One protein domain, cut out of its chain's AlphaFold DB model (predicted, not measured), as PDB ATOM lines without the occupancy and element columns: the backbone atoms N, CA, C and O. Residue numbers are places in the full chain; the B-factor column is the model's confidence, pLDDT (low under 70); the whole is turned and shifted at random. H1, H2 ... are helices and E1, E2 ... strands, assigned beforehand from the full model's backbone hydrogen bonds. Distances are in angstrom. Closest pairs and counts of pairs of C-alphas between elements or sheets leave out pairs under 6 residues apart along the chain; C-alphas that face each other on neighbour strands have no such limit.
ATOM      1  N   ALA A  16     165.385 114.500 129.589       89.50
ATOM      2  CA  ALA A  16     165.550 113.197 128.975       89.50
ATOM      3  C   ALA A  16     166.400 112.300 129.881       89.50
ATOM      4  O   ALA A  16     167.458 112.703 130.371       89.50
ATOM      5  N   ILE A  17     165.961 111.058 130.074       88.06
ATOM      6  CA  ILE A  17     166.690 110.057 130.852       88.06
ATOM      7  C   ILE A  17     167.023 108.869 129.962       88.06
ATOM      8  O   ILE A  17     166.181 108.340 129.240       88.06
ATOM      9  N   THR A  18     168.275 108.427 130.028       89.62
ATOM     10  CA  THR A  18     168.714 107.167 129.431       89.62
ATOM     11  C   THR A  18     169.199 106.226 130.521       89.62
ATOM     12  O   THR A  18     170.103 106.579 131.278       89.62
ATOM     13  N   VAL A  19     168.634 105.018 130.574       88.38
ATOM     14  CA  VAL A  19     169.011 103.993 131.558       88.38
ATOM     15  C   VAL A  19     169.424 102.705 130.857       88.38
ATOM     16  O   VAL A  19     168.667 102.124 130.079       88.38
ATOM     17  N   LYS A  20     170.631 102.224 131.150       88.56
ATOM     18  CA  LYS A  20     171.098 100.904 130.715       88.56
ATOM     19  C   LYS A  20     171.246 100.006 131.930       88.56
ATOM     20  O   LYS A  20     172.109 100.245 132.772       88.56
ATOM     21  N   PHE A  21     170.417  98.974 131.984       89.06
ATOM     22  CA  PHE A  21     170.470  97.945 133.012       89.06
ATOM     23  C   PHE A  21     171.369  96.812 132.531       89.06
ATOM     24  O   PHE A  21     171.070  96.194 131.504       89.06
ATOM     25  N   TYR A  22     172.452  96.536 133.254       88.25
ATOM     26  CA  TYR A  22     173.306  95.388 132.980       88.25
ATOM     27  C   TYR A  22     172.965  94.256 133.938       88.25
ATOM     28  O   TYR A  22     172.993  94.434 135.149       88.25
ATOM     29  N   PHE A  23     172.646  93.086 133.397       86.88
ATOM     30  CA  PHE A  23     172.340  91.894 134.180       86.88
ATOM     31  C   PHE A  23     173.493  90.890 134.118       86.88
ATOM     32  O   PHE A  23     174.190  90.821 133.096       86.88
ATOM     33  N   PRO A  24     173.667  90.061 135.164       85.38
ATOM     34  CA  PRO A  24     174.638  88.978 135.147       85.38
ATOM     35  C   PRO A  24     174.437  88.078 133.927       85.38
ATOM     36  O   PRO A  24     173.316  87.679 133.599       85.38
ATOM     37  N   ARG A  25     175.533  87.739 133.249       88.06
ATOM     38  CA  ARG A  25     175.481  86.894 132.057       88.06
ATOM     39  C   ARG A  25     175.577  85.407 132.433       88.06
ATOM     40  O   ARG A  25     176.531  85.019 133.108       88.06
ATOM     41  N   PRO A  26     174.646  84.549 131.968       86.19
ATOM     42  CA  PRO A  26     174.699  83.110 132.210       86.19
ATOM     43  C   PRO A  26     175.998  82.452 131.728       86.19
ATOM     44  O   PRO A  26     176.481  82.743 130.633       86.19
ATOM     45  N   LYS A  27     176.515  81.488 132.502       82.56
ATOM     46  CA  LYS A  27     177.773  80.777 132.200       82.56
ATOM     47  C   LYS A  27     177.768  80.077 130.833       82.56
ATOM     48  O   LYS A  27     178.789  80.043 130.158       82.56
ATOM     49  N   HIS A  28     176.619  79.568 130.390       86.12
ATOM     50  CA  HIS A  28     176.499  78.854 129.115       86.12
ATOM     51  C   HIS A  28     176.594  79.763 127.875       86.12
ATOM     52  O   HIS A  28     176.676  79.244 126.762       86.12
ATOM     53  N   HIS A  29     176.585  81.092 128.035       87.69
ATOM     54  CA  HIS A  29     176.885  82.035 126.950       87.69
ATOM     55  C   HIS A  29     178.381  82.113 126.629       87.69
ATOM     56  O   HIS A  29     178.752  82.638 125.578       87.69
ATOM     57  N   PHE A  30     179.233  81.595 127.512       86.38
ATOM     58  CA  PHE A  30     180.675  81.594 127.335       86.38
ATOM     59  C   PHE A  30     181.157  80.266 126.754       86.38
ATOM     60  O   PHE A  30     180.519  79.219 126.899       86.38
ATOM     61  N   MET A  31     182.278  80.331 126.047       84.19
ATOM     62  CA  MET A  31     183.019  79.170 125.570       84.19
ATOM     63  C   MET A  31     184.022  78.728 126.643       84.19
ATOM     64  O   MET A  31     184.370  79.501 127.533       84.19
ATOM     65  N   VAL A  32     184.479  77.475 126.580       80.44
ATOM     66  CA  VAL A  32     185.547  76.986 127.466       80.44
ATOM     67  C   VAL A  32     186.829  77.749 127.146       80.44
ATOM     68  O   VAL A  32     187.174  77.904 125.976       80.44
ATOM     69  N   ARG A  33     187.514  78.245 128.179       74.00
ATOM     70  CA  ARG A  33     188.713  79.070 128.012       74.00
ATOM     71  C   ARG A  33     190.021  78.280 128.162       74.00
ATOM     72  O   ARG A  33     190.062  77.333 128.953       74.00
ATOM     73  N   PRO A  34     191.106  78.744 127.525       69.94
ATOM     74  CA  PRO A  34     192.476  78.494 127.967       69.94
ATOM     75  C   PRO A  34     192.759  79.166 129.325       69.94
ATOM     76  O   PRO A  34     192.122  80.154 129.702       69.94
ATOM     77  N   ALA A  35     193.709  78.631 130.093       71.88
ATOM     78  CA  ALA A  35     194.090  79.214 131.377       71.88
ATOM     79  C   ALA A  35     194.726  80.606 131.188       71.88
ATOM     80  O   ALA A  35     195.653  80.755 130.402       71.88
ATOM     81  N   GLY A  36     194.247  81.610 131.935       69.31
ATOM     82  CA  GLY A  36     194.813  82.969 131.949       69.31
ATOM     83  C   GLY A  36     194.071  84.010 131.104       69.31
ATOM     84  O   GLY A  36     194.313  85.198 131.286       69.31
ATOM     85  N   GLU A  37     193.121  83.603 130.258       70.44
ATOM     86  CA  GLU A  37     192.382  84.523 129.380       70.44
ATOM     87  C   GLU A  37     190.969  84.878 129.894       70.44
ATOM     88  O   GLU A  37     190.368  84.116 130.678       70.44
ATOM     89  N   PRO A  38     190.412  86.039 129.478       68.81
ATOM     90  CA  PRO A  38     189.003  86.356 129.684       68.81
ATOM     91  C   PRO A  38     188.121  85.339 128.954       68.81
ATOM     92  O   PRO A  38     188.473  84.831 127.894       68.81
ATOM     93  N   TRP A  39     186.961  85.020 129.524       74.50
ATOM     94  CA  TRP A  39     186.065  84.020 128.945       74.50
ATOM     95  C   TRP A  39     185.478  84.510 127.608       74.50
ATOM     96  O   TRP A  39     184.730  85.495 127.605       74.50
ATOM     97  N   PRO A  40     185.750  83.823 126.482       82.56
ATOM     98  CA  PRO A  40     185.216  84.234 125.194       82.56
ATOM     99  C   PRO A  40     183.704  83.988 125.123       82.56
ATOM    100  O   PRO A  40     183.181  83.007 125.661       82.56
ATOM    101  N   LEU A  41     182.985  84.888 124.451       84.38
ATOM    102  CA  LEU A  41     181.552  84.750 124.190       84.38
ATOM    103  C   LEU A  41     181.309  83.849 122.982       84.38
ATOM    104  O   LEU A  41     182.018  83.931 121.980       84.38
ATOM    105  N   LYS A  42     180.251  83.039 123.046       87.06
ATOM    106  CA  LYS A  42     179.750  82.342 121.860       87.06
ATOM    107  C   LYS A  42     179.275  83.361 120.823       87.06
ATOM    108  O   LYS A  42     178.667  84.369 121.179       87.06
ATOM    109  N   SER A  43     179.464  83.054 119.541       87.38
ATOM    110  CA  SER A  43     179.001  83.898 118.428       87.38
ATOM    111  C   SER A  43     177.486  84.131 118.432       87.38
ATOM    112  O   SER A  43     177.019  85.171 117.983       87.38
ATOM    113  N   ASN A  44     176.722  83.183 118.979       88.88
ATOM    114  CA  ASN A  44     175.268  83.256 119.106       88.88
ATOM    115  C   ASN A  44     174.783  83.753 120.481       88.88
ATOM    116  O   ASN A  44     173.585  83.701 120.752       88.88
ATOM    117  N   ALA A  45     175.679  84.197 121.371       87.06
ATOM    118  CA  ALA A  45     175.278  84.669 122.689       87.06
ATOM    119  C   ALA A  45     174.425  85.949 122.563       87.06
ATOM    120  O   ALA A  45     174.887  86.941 121.992       87.06
ATOM    121  N   PRO A  46     173.202  85.987 123.124       91.12
ATOM    122  CA  PRO A  46     172.318  87.136 122.976       91.12
ATOM    123  C   PRO A  46     172.885  88.374 123.682       91.12
ATOM    124  O   PRO A  46     173.533  88.290 124.731       91.12
ATOM    125  N   LYS A  47     172.622  89.552 123.113       88.31
ATOM    126  CA  LYS A  47     172.990  90.845 123.711       88.31
ATOM    127  C   LYS A  47     171.969  91.316 124.749       88.31
ATOM    128  O   LYS A  47     172.353  91.833 125.797       88.31
ATOM    129  N   PHE A  48     170.686  91.135 124.445       91.94
ATOM    130  CA  PHE A  48     169.573  91.652 125.235       91.94
ATOM    131  C   PHE A  48     169.041  90.613 126.216       91.94
ATOM    132  O   PHE A  48     169.026  89.419 125.921       91.94
ATOM    133  N   VAL A  49     168.581  91.092 127.369       92.44
ATOM    134  CA  VAL A  49     167.922  90.266 128.385       92.44
ATOM    135  C   VAL A  49     166.424  90.305 128.138       92.44
ATOM    136  O   VAL A  49     165.816  91.374 128.183       92.44
ATOM    137  N   THR A  50     165.822  89.145 127.910       94.00
ATOM    138  CA  THR A  50     164.386  89.010 127.618       94.00
ATOM    139  C   THR A  50     163.585  88.422 128.777       94.00
ATOM    140  O   THR A  50     162.373  88.292 128.675       94.00
ATOM    141  N   HIS A  51     164.243  88.075 129.884       89.75
ATOM    142  CA  HIS A  51     163.595  87.528 131.075       89.75
ATOM    143  C   HIS A  51     163.333  88.612 132.125       89.75
ATOM    144  O   HIS A  51     163.832  89.739 132.007       89.75
ATOM    145  N   ALA A  52     162.553  88.248 133.144       88.88
ATOM    146  CA  ALA A  52     162.279  89.081 134.309       88.88
ATOM    147  C   ALA A  52     163.581  89.548 134.998       88.88
ATOM    148  O   ALA A  52     164.595  88.841 134.933       88.88
ATOM    149  N   PRO A  53     163.572  90.701 135.688       89.88
ATOM    150  CA  PRO A  53     162.449  91.628 135.877       89.88
ATOM    151  C   PRO A  53     162.108  92.445 134.621       89.88
ATOM    152  O   PRO A  53     162.943  92.638 133.730       89.88
ATOM    153  N   ASP A  54     160.866  92.914 134.537       93.50
ATOM    154  CA  ASP A  54     160.399  93.758 133.435       93.50
ATOM    155  C   ASP A  54     161.074  95.135 133.449       93.50
ATOM    156  O   ASP A  54     161.477  95.656 134.492       93.50
ATOM    157  N   ILE A  55     161.281  95.698 132.257       94.12
ATOM    158  CA  ILE A  55     162.092  96.910 132.095       94.12
ATOM    159  C   ILE A  55     161.424  98.145 132.710       94.12
ATOM    160  O   ILE A  55     162.118  99.013 133.229       94.12
ATOM    161  N   ASP A  56     160.099  98.208 132.682       94.25
ATOM    162  CA  ASP A  56     159.266  99.249 133.282       94.25
ATOM    163  C   ASP A  56     159.339  99.230 134.814       94.25
ATOM    164  O   ASP A  56     159.493 100.282 135.428       94.25
ATOM    165  N   ASN A  57     159.356  98.048 135.433       94.69
ATOM    166  CA  ASN A  57     159.571  97.914 136.876       94.69
ATOM    167  C   ASN A  57     160.956  98.432 137.291       94.69
ATOM    168  O   ASN A  57     161.088  99.173 138.267       94.69
ATOM    169  N   CYS A  58     161.996  98.092 136.523       92.88
ATOM    170  CA  CYS A  58     163.342  98.613 136.761       92.88
ATOM    171  C   CYS A  58     163.415 100.132 136.562       92.88
ATOM    172  O   CYS A  58     164.054 100.829 137.349       92.88
ATOM    173  N   VAL A  59     162.760 100.656 135.524       94.62
ATOM    174  CA  VAL A  59     162.642 102.100 135.280       94.62
ATOM    175  C   VAL A  59     161.983 102.790 136.457       94.62
ATOM    176  O   VAL A  59     162.526 103.778 136.938       94.62
ATOM    177  N   LYS A  60     160.841 102.275 136.917       93.94
ATOM    178  CA  LYS A  60     160.077 102.856 138.017       93.94
ATOM    179  C   LYS A  60     160.952 103.000 139.259       93.94
ATOM    180  O   LYS A  60     161.080 104.100 139.776       93.94
ATOM    181  N   LEU A  61     161.659 101.930 139.633       93.44
ATOM    182  CA  LEU A  61     162.620 101.943 140.738       93.44
ATOM    183  C   LEU A  61     163.677 103.051 140.580       93.44
ATOM    184  O   LEU A  61     164.002 103.745 141.540       93.44
ATOM    185  N   VAL A  62     164.229 103.212 139.373       92.25
ATOM    186  CA  VAL A  62     165.240 104.240 139.095       92.25
ATOM    187  C   VAL A  62     164.647 105.646 139.172       92.25
ATOM    188  O   VAL A  62     165.273 106.520 139.764       92.25
ATOM    189  N   LEU A  63     163.468 105.886 138.597       92.44
ATOM    190  CA  LEU A  63     162.821 107.199 138.636       92.44
ATOM    191  C   LEU A  63     162.442 107.594 140.066       92.44
ATOM    192  O   LEU A  63     162.767 108.707 140.478       92.44
ATOM    193  N   ASP A  64     161.876 106.660 140.833       93.25
ATOM    194  CA  ASP A  64     161.546 106.848 142.247       93.25
ATOM    195  C   ASP A  64     162.810 107.196 143.060       93.25
ATOM    196  O   ASP A  64     162.798 108.108 143.884       93.25
ATOM    197  N   ALA A  65     163.940 106.525 142.792       90.81
ATOM    198  CA  ALA A  65     165.214 106.788 143.470       90.81
ATOM    199  C   ALA A  65     165.871 108.121 143.066       90.81
ATOM    200  O   ALA A  65     166.607 108.714 143.855       90.81
ATOM    201  N   LEU A  66     165.644 108.594 141.836       89.06
ATOM    202  CA  LEU A  66     166.174 109.870 141.345       89.06
ATOM    203  C   LEU A  66     165.324 111.071 141.774       89.06
ATOM    204  O   LEU A  66     165.818 112.206 141.745       89.06
ATOM    205  N   GLN A  67     164.075 110.847 142.178       89.38
ATOM    206  CA  GLN A  67     163.192 111.901 142.650       89.38
ATOM    207  C   GLN A  67     163.765 112.580 143.905       89.38
ATOM    208  O   GLN A  67     164.214 111.948 144.856       89.38
ATOM    209  N   GLY A  68     163.806 113.912 143.893       84.19
ATOM    210  CA  GLY A  68     164.450 114.730 144.927       84.19
ATOM    211  C   GLY A  68     165.977 114.842 144.796       84.19
ATOM    212  O   GLY A  68     166.570 115.753 145.384       84.19
ATOM    213  N   ILE A  69     166.612 113.983 143.988       86.50
ATOM    214  CA  ILE A  69     168.052 114.016 143.702       86.50
ATOM    215  C   ILE A  69     168.313 114.756 142.387       86.50
ATOM    216  O   ILE A  69     168.922 115.827 142.415       86.50
ATOM    217  N   ALA A  70     167.835 114.205 141.267       84.88
ATOM    218  CA  ALA A  70     168.086 114.698 139.909       84.88
ATOM    219  C   ALA A  70     166.954 115.582 139.354       84.88
ATOM    220  O   ALA A  70     167.171 116.414 138.478       84.88
ATOM    221  N   PHE A  71     165.735 115.427 139.863       86.56
ATOM    222  CA  PHE A  71     164.579 116.258 139.515       86.56
ATOM    223  C   PHE A  71     163.589 116.252 140.679       86.56
ATOM    224  O   PHE A  71     163.612 115.366 141.530       86.56
ATOM    225  N   ARG A  72     162.720 117.263 140.753       86.06
ATOM    226  CA  ARG A  72     161.746 117.387 141.852       86.06
ATOM    227  C   ARG A  72     160.589 116.393 141.722       86.06
ATOM    228  O   ARG A  72     160.096 115.902 142.734       86.06
ATOM    229  N   ASN A  73     160.149 116.153 140.492       85.38
ATOM    230  CA  ASN A  73     159.025 115.292 140.155       85.38
ATOM    231  C   ASN A  73     159.357 114.530 138.864       85.38
ATOM    232  O   ASN A  73     159.929 115.122 137.948       85.38
ATOM    233  N   ASP A  74     159.022 113.245 138.798       84.69
ATOM    234  CA  ASP A  74     159.221 112.409 137.610       84.69
ATOM    235  C   ASP A  74     158.362 112.876 136.420       84.69
ATOM    236  O   ASP A  74     158.734 112.657 135.273       84.69
ATOM    237  N   ALA A  75     157.306 113.656 136.677       89.19
ATOM    238  CA  ALA A  75     156.531 114.374 135.661       89.19
ATOM    239  C   ALA A  75     157.368 115.312 134.759       89.19
ATOM    240  O   ALA A  75     156.923 115.674 133.672       89.19
ATOM    241  N   SER A  76     158.569 115.724 135.185       89.62
ATOM    242  CA  SER A  76     159.492 116.500 134.345       89.62
ATOM    243  C   SER A  76     160.231 115.639 133.312       89.62
ATOM    244  O   SER A  76     160.870 116.181 132.415       89.62
ATOM    245  N   VAL A  77     160.171 114.309 133.408       91.19
ATOM    246  CA  VAL A  77     160.803 113.389 132.456       91.19
ATOM    247  C   VAL A  77     159.917 113.262 131.220       91.19
ATOM    248  O   VAL A  77     158.913 112.558 131.223       91.19
ATOM    249  N   VAL A  78     160.304 113.941 130.142       92.75
ATOM    250  CA  VAL A  78     159.538 113.976 128.883       92.75
ATOM    251  C   VAL A  78     160.027 112.955 127.859       92.75
ATOM    252  O   VAL A  78     159.337 112.668 126.884       92.75
ATOM    253  N   GLN A  79     161.219 112.394 128.070       92.38
ATOM    254  CA  GLN A  79     161.787 111.358 127.219       92.38
ATOM    255  C   GLN A  79     162.527 110.321 128.060       92.38
ATOM    256  O   GLN A  79     163.374 110.660 128.890       92.38
ATOM    257  N   LEU A  80     162.253 109.045 127.795       92.81
ATOM    258  CA  LEU A  80     162.897 107.923 128.459       92.81
ATOM    259  C   LEU A  80     163.386 106.902 127.429       92.81
ATOM    260  O   LEU A  80     162.601 106.362 126.655       92.81
ATOM    261  N   THR A  81     164.680 106.595 127.472       93.00
ATOM    262  CA  THR A  81     165.299 105.546 126.653       93.00
ATOM    263  C   THR A  81     165.899 104.490 127.562       93.00
ATOM    264  O   THR A  81     166.862 104.767 128.281       93.00
ATOM    265  N   THR A  82     165.383 103.264 127.528       93.56
ATOM    266  CA  THR A  82     165.875 102.187 128.395       93.56
ATOM    267  C   THR A  82     166.269 100.931 127.642       93.56
ATOM    268  O   THR A  82     165.773 100.630 126.557       93.56
ATOM    269  N   THR A  83     167.233 100.190 128.188       91.81
ATOM    270  CA  THR A  83     167.679  98.923 127.596       91.81
ATOM    271  C   THR A  83     168.141  97.948 128.671       91.81
ATOM    272  O   THR A  83     168.908  98.327 129.558       91.81
ATOM    273  N   LYS A  84     167.727  96.676 128.557       92.50
ATOM    274  CA  LYS A  84     168.292  95.564 129.332       92.50
ATOM    275  C   LYS A  84     169.378  94.860 128.526       92.50
ATOM    276  O   LYS A  84     169.122  94.318 127.449       92.50
ATOM    277  N   LEU A  85     170.591  94.866 129.054       89.88
ATOM    278  CA  LEU A  85     171.772  94.275 128.445       89.88
ATOM    279  C   LEU A  85     172.324  93.210 129.378       89.88
ATOM    280  O   LEU A  85     172.261  93.334 130.597       89.88
ATOM    281  N   TYR A  86     172.894  92.160 128.812       88.25
ATOM    282  CA  TYR A  86     173.788  91.319 129.592       88.25
ATOM    283  C   TYR A  86     175.135  92.015 129.741       88.25
ATOM    284  O   TYR A  86     175.642  92.619 128.793       88.25
ATOM    285  N   ASP A  87     175.742  91.872 130.910       82.94
ATOM    286  CA  ASP A  87     177.092  92.349 131.149       82.94
ATOM    287  C   ASP A  87     178.106  91.605 130.257       82.94
ATOM    288  O   ASP A  87     178.021  90.391 130.031       82.94
ATOM    289  N   HIS A  88     179.040  92.369 129.697       67.69
ATOM    290  CA  HIS A  88     180.118  91.895 128.833       67.69
ATOM    291  C   HIS A  88     181.482  91.961 129.529       67.69
ATOM    292  O   HIS A  88     182.448  91.424 128.999       67.69
ATOM    293  N   THR A  89     181.563  92.599 130.700       59.41
ATOM    294  CA  THR A  89     182.830  92.868 131.387       59.41
ATOM    295  C   THR A  89     183.351  91.694 132.209       59.41
ATOM    296  O   THR A  89     184.521  91.710 132.566       59.41
ATOM    297  N   GLN A  90     182.554  90.634 132.426       52.94
ATOM    298  CA  GLN A  90     183.040  89.332 132.922       52.94
ATOM    299  C   GLN A  90     183.957  89.435 134.170       52.94
ATOM    300  O   GLN A  90     184.813  88.584 134.377       52.94
ATOM    301  N   GLN A  91     183.760  90.434 135.044       45.78
ATOM    302  CA  GLN A  91     184.506  90.562 136.311       45.78
ATOM    303  C   GLN A  91     183.931  89.698 137.440       45.78
ATOM    304  O   GLN A  91     184.303  89.822 138.601       45.78
ATOM    305  N   ILE A  92     183.011  88.794 137.115       43.94
ATOM    306  CA  ILE A  92     182.427  87.905 138.105       43.94
ATOM    307  C   ILE A  92     183.301  86.664 138.202       43.94
ATOM    308  O   ILE A  92     183.524  85.980 137.207       43.94
ATOM    309  N   TYR A  93     183.707  86.336 139.421       47.66
ATOM    310  CA  TYR A  93     184.434  85.125 139.793       47.66
ATOM    311  C   TYR A  93     185.923  85.166 139.458       47.66
ATOM    312  O   TYR A  93     186.410  84.430 138.595       47.66
ATOM    313  N   LYS A  94     186.664  85.915 140.270       39.16
ATOM    314  CA  LYS A  94     187.793  85.255 140.916       39.16
ATOM    315  C   LYS A  94     187.962  85.699 142.364       39.16
ATOM    316  O   LYS A  94     187.655  84.892 143.230       39.16
ATOM    317  N   GLU A  95     188.201  86.974 142.651       48.03
ATOM    318  CA  GLU A  95     188.381  87.377 144.057       48.03
ATOM    319  C   GLU A  95     187.921  88.801 144.419       48.03
ATOM    320  O   GLU A  95     187.952  89.144 145.595       48.03
ATOM    321  N   ASP A  96     187.376  89.594 143.488       36.88
ATOM    322  CA  ASP A  96     187.134  91.018 143.748       36.88
ATOM    323  C   ASP A  96     185.717  91.510 143.423       36.88
ATOM    324  O   ASP A  96     185.163  91.339 142.337       36.88
ATOM    325  N   THR A  97     185.155  92.193 144.417       44.12
ATOM    326  CA  THR A  97     184.252  93.336 144.288       44.12
ATOM    327  C   THR A  97     184.722  94.238 143.146       44.12
ATOM    328  O   THR A  97     185.821  94.746 143.253       44.12
ATOM    329  N   VAL A  98     183.924  94.451 142.093       43.16
ATOM    330  CA  VAL A  98     183.574  95.769 141.509       43.16
ATOM    331  C   VAL A  98     182.519  95.519 140.409       43.16
ATOM    332  O   VAL A  98     182.798  95.238 139.253       43.16
ATOM    333  N   HIS A  99     181.256  95.605 140.826       46.09
ATOM    334  CA  HIS A  99     180.066  95.888 140.011       46.09
ATOM    335  C   HIS A  99     179.610  94.873 138.949       46.09
ATOM    336  O   HIS A  99     179.428  95.184 137.772       46.09
ATOM    337  N   VAL A 100     179.214  93.689 139.416       48.22
ATOM    338  CA  VAL A 100     178.163  92.934 138.722       48.22
ATOM    339  C   VAL A 100     176.843  93.675 138.879       48.22
ATOM    340  O   VAL A 100     176.444  93.974 140.001       48.22
ATOM    341  N   GLY A 101     176.133  93.924 137.781       57.66
ATOM    342  CA  GLY A 101     174.806  94.538 137.865       57.66
ATOM    343  C   GLY A 101     174.803  96.067 137.819       57.66
ATOM    344  O   GLY A 101     173.866  96.693 138.313       57.66
ATOM    345  N   THR A 102     175.848  96.689 137.264       68.00
ATOM    346  CA  THR A 102     175.907  98.149 137.133       68.00
ATOM    347  C   THR A 102     174.715  98.670 136.343       68.00
ATOM    348  O   THR A 102     174.430  98.203 135.244       68.00
ATOM    349  N   THR A 103     174.039  99.686 136.865       77.19
ATOM    350  CA  THR A 103     173.062 100.453 136.090       77.19
ATOM    351  C   THR A 103     173.700 101.773 135.695       77.19
ATOM    352  O   THR A 103     174.131 102.537 136.555       77.19
ATOM    353  N   LEU A 104     173.785 102.040 134.391       76.69
ATOM    354  CA  LEU A 104     174.267 103.324 133.893       76.69
ATOM    355  C   LEU A 104     173.078 104.247 133.674       76.69
ATOM    356  O   LEU A 104     172.188 103.944 132.876       76.69
ATOM    357  N   ILE A 105     173.092 105.377 134.372       80.50
ATOM    358  CA  ILE A 105     172.044 106.390 134.320       80.50
ATOM    359  C   ILE A 105     172.655 107.659 133.741       80.50
ATOM    360  O   ILE A 105     173.656 108.165 134.244       80.50
ATOM    361  N   LYS A 106     172.036 108.183 132.687       78.31
ATOM    362  CA  LYS A 106     172.342 109.501 132.137       78.31
ATOM    363  C   LYS A 106     171.086 110.357 132.207       78.31
ATOM    364  O   LYS A 106     170.053 109.968 131.666       78.31
ATOM    365  N   VAL A 107     171.202 111.517 132.842       80.31
ATOM    366  CA  VAL A 107     170.149 112.534 132.910       80.31
ATOM    367  C   VAL A 107     170.610 113.736 132.097       80.31
ATOM    368  O   VAL A 107     171.756 114.167 132.219       80.31
ATOM    369  N   CYS A 108     169.744 114.245 131.229       80.56
ATOM    370  CA  CYS A 108     169.991 115.439 130.435       80.56
ATOM    371  C   CYS A 108     168.801 116.376 130.562       80.56
ATOM    372  O   CYS A 108     167.659 115.952 130.398       80.56
ATOM    373  N   GLU A 109     169.073 117.644 130.828       83.19
ATOM    374  CA  GLU A 109     168.080 118.699 130.678       83.19
ATOM    375  C   GLU A 109     167.826 118.941 129.185       83.19
ATOM    376  O   GLU A 109     168.758 118.893 128.379       83.19
ATOM    377  N   MET A 110     166.565 119.145 128.812       79.12
ATOM    378  CA  MET A 110     166.143 119.416 127.442       79.12
ATOM    379  C   MET A 110     165.654 120.854 127.322       79.12
ATOM    380  O   MET A 110     164.905 121.339 128.170       79.12
TER     381      MET A 110
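AT A GLANCE: This is residues 16 to 110 of the 127 residues of an uncharacterized protein of Fistulifera solaris (UniProt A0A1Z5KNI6). With little regular structure, this is a twisted three-strand sheet with H1 slanting over one face, the other face bare, and two long loops running out beyond one end. The 95 printed residues hold E1, H1, E2, E3 in that order, mixed helix and strand; the mixed sheet runs E2, E1, E3. It is loose, radius of gyration of the C-alphas 16.4 A, spanning 51 by 27 by 22 A.

IN THESE COORDINATES: E1, residues 16 to 23, 23.0 A, begins at C-alpha (165.550, 113.197, 128.975). E2 is 77 to 86, 25.8 A; E3, 103 to 109, 19.7 A, ends at C-alpha (168.080, 118.699, 130.678). H1 is 55 to 66, 16.4 A.

HOW THE PARTS SIT: Within hydrogen-bond range, E1 pairs parallel with E2 (N 19 and O 81, 2.9 A) and antiparallel with E3 (N 18 and O 106, 2.9 A). H1 is on the sheet, two layers, at height 9.2 A; C-alphas of Ile 55 and Lys 84 are its closest to E2, 6.9 A. Every O i to N i+4 pair of H1 is within range. E1, H1, E2 form a strand-helix-strand unit, parallel strands joined through a helix, with right-handed crossover.

THE WHOLE: The printed part has no cut. Links 24 to 54 and 87 to 102 are long. Residues 34, 36, 38 and 88 to 102 have pLDDT under 70.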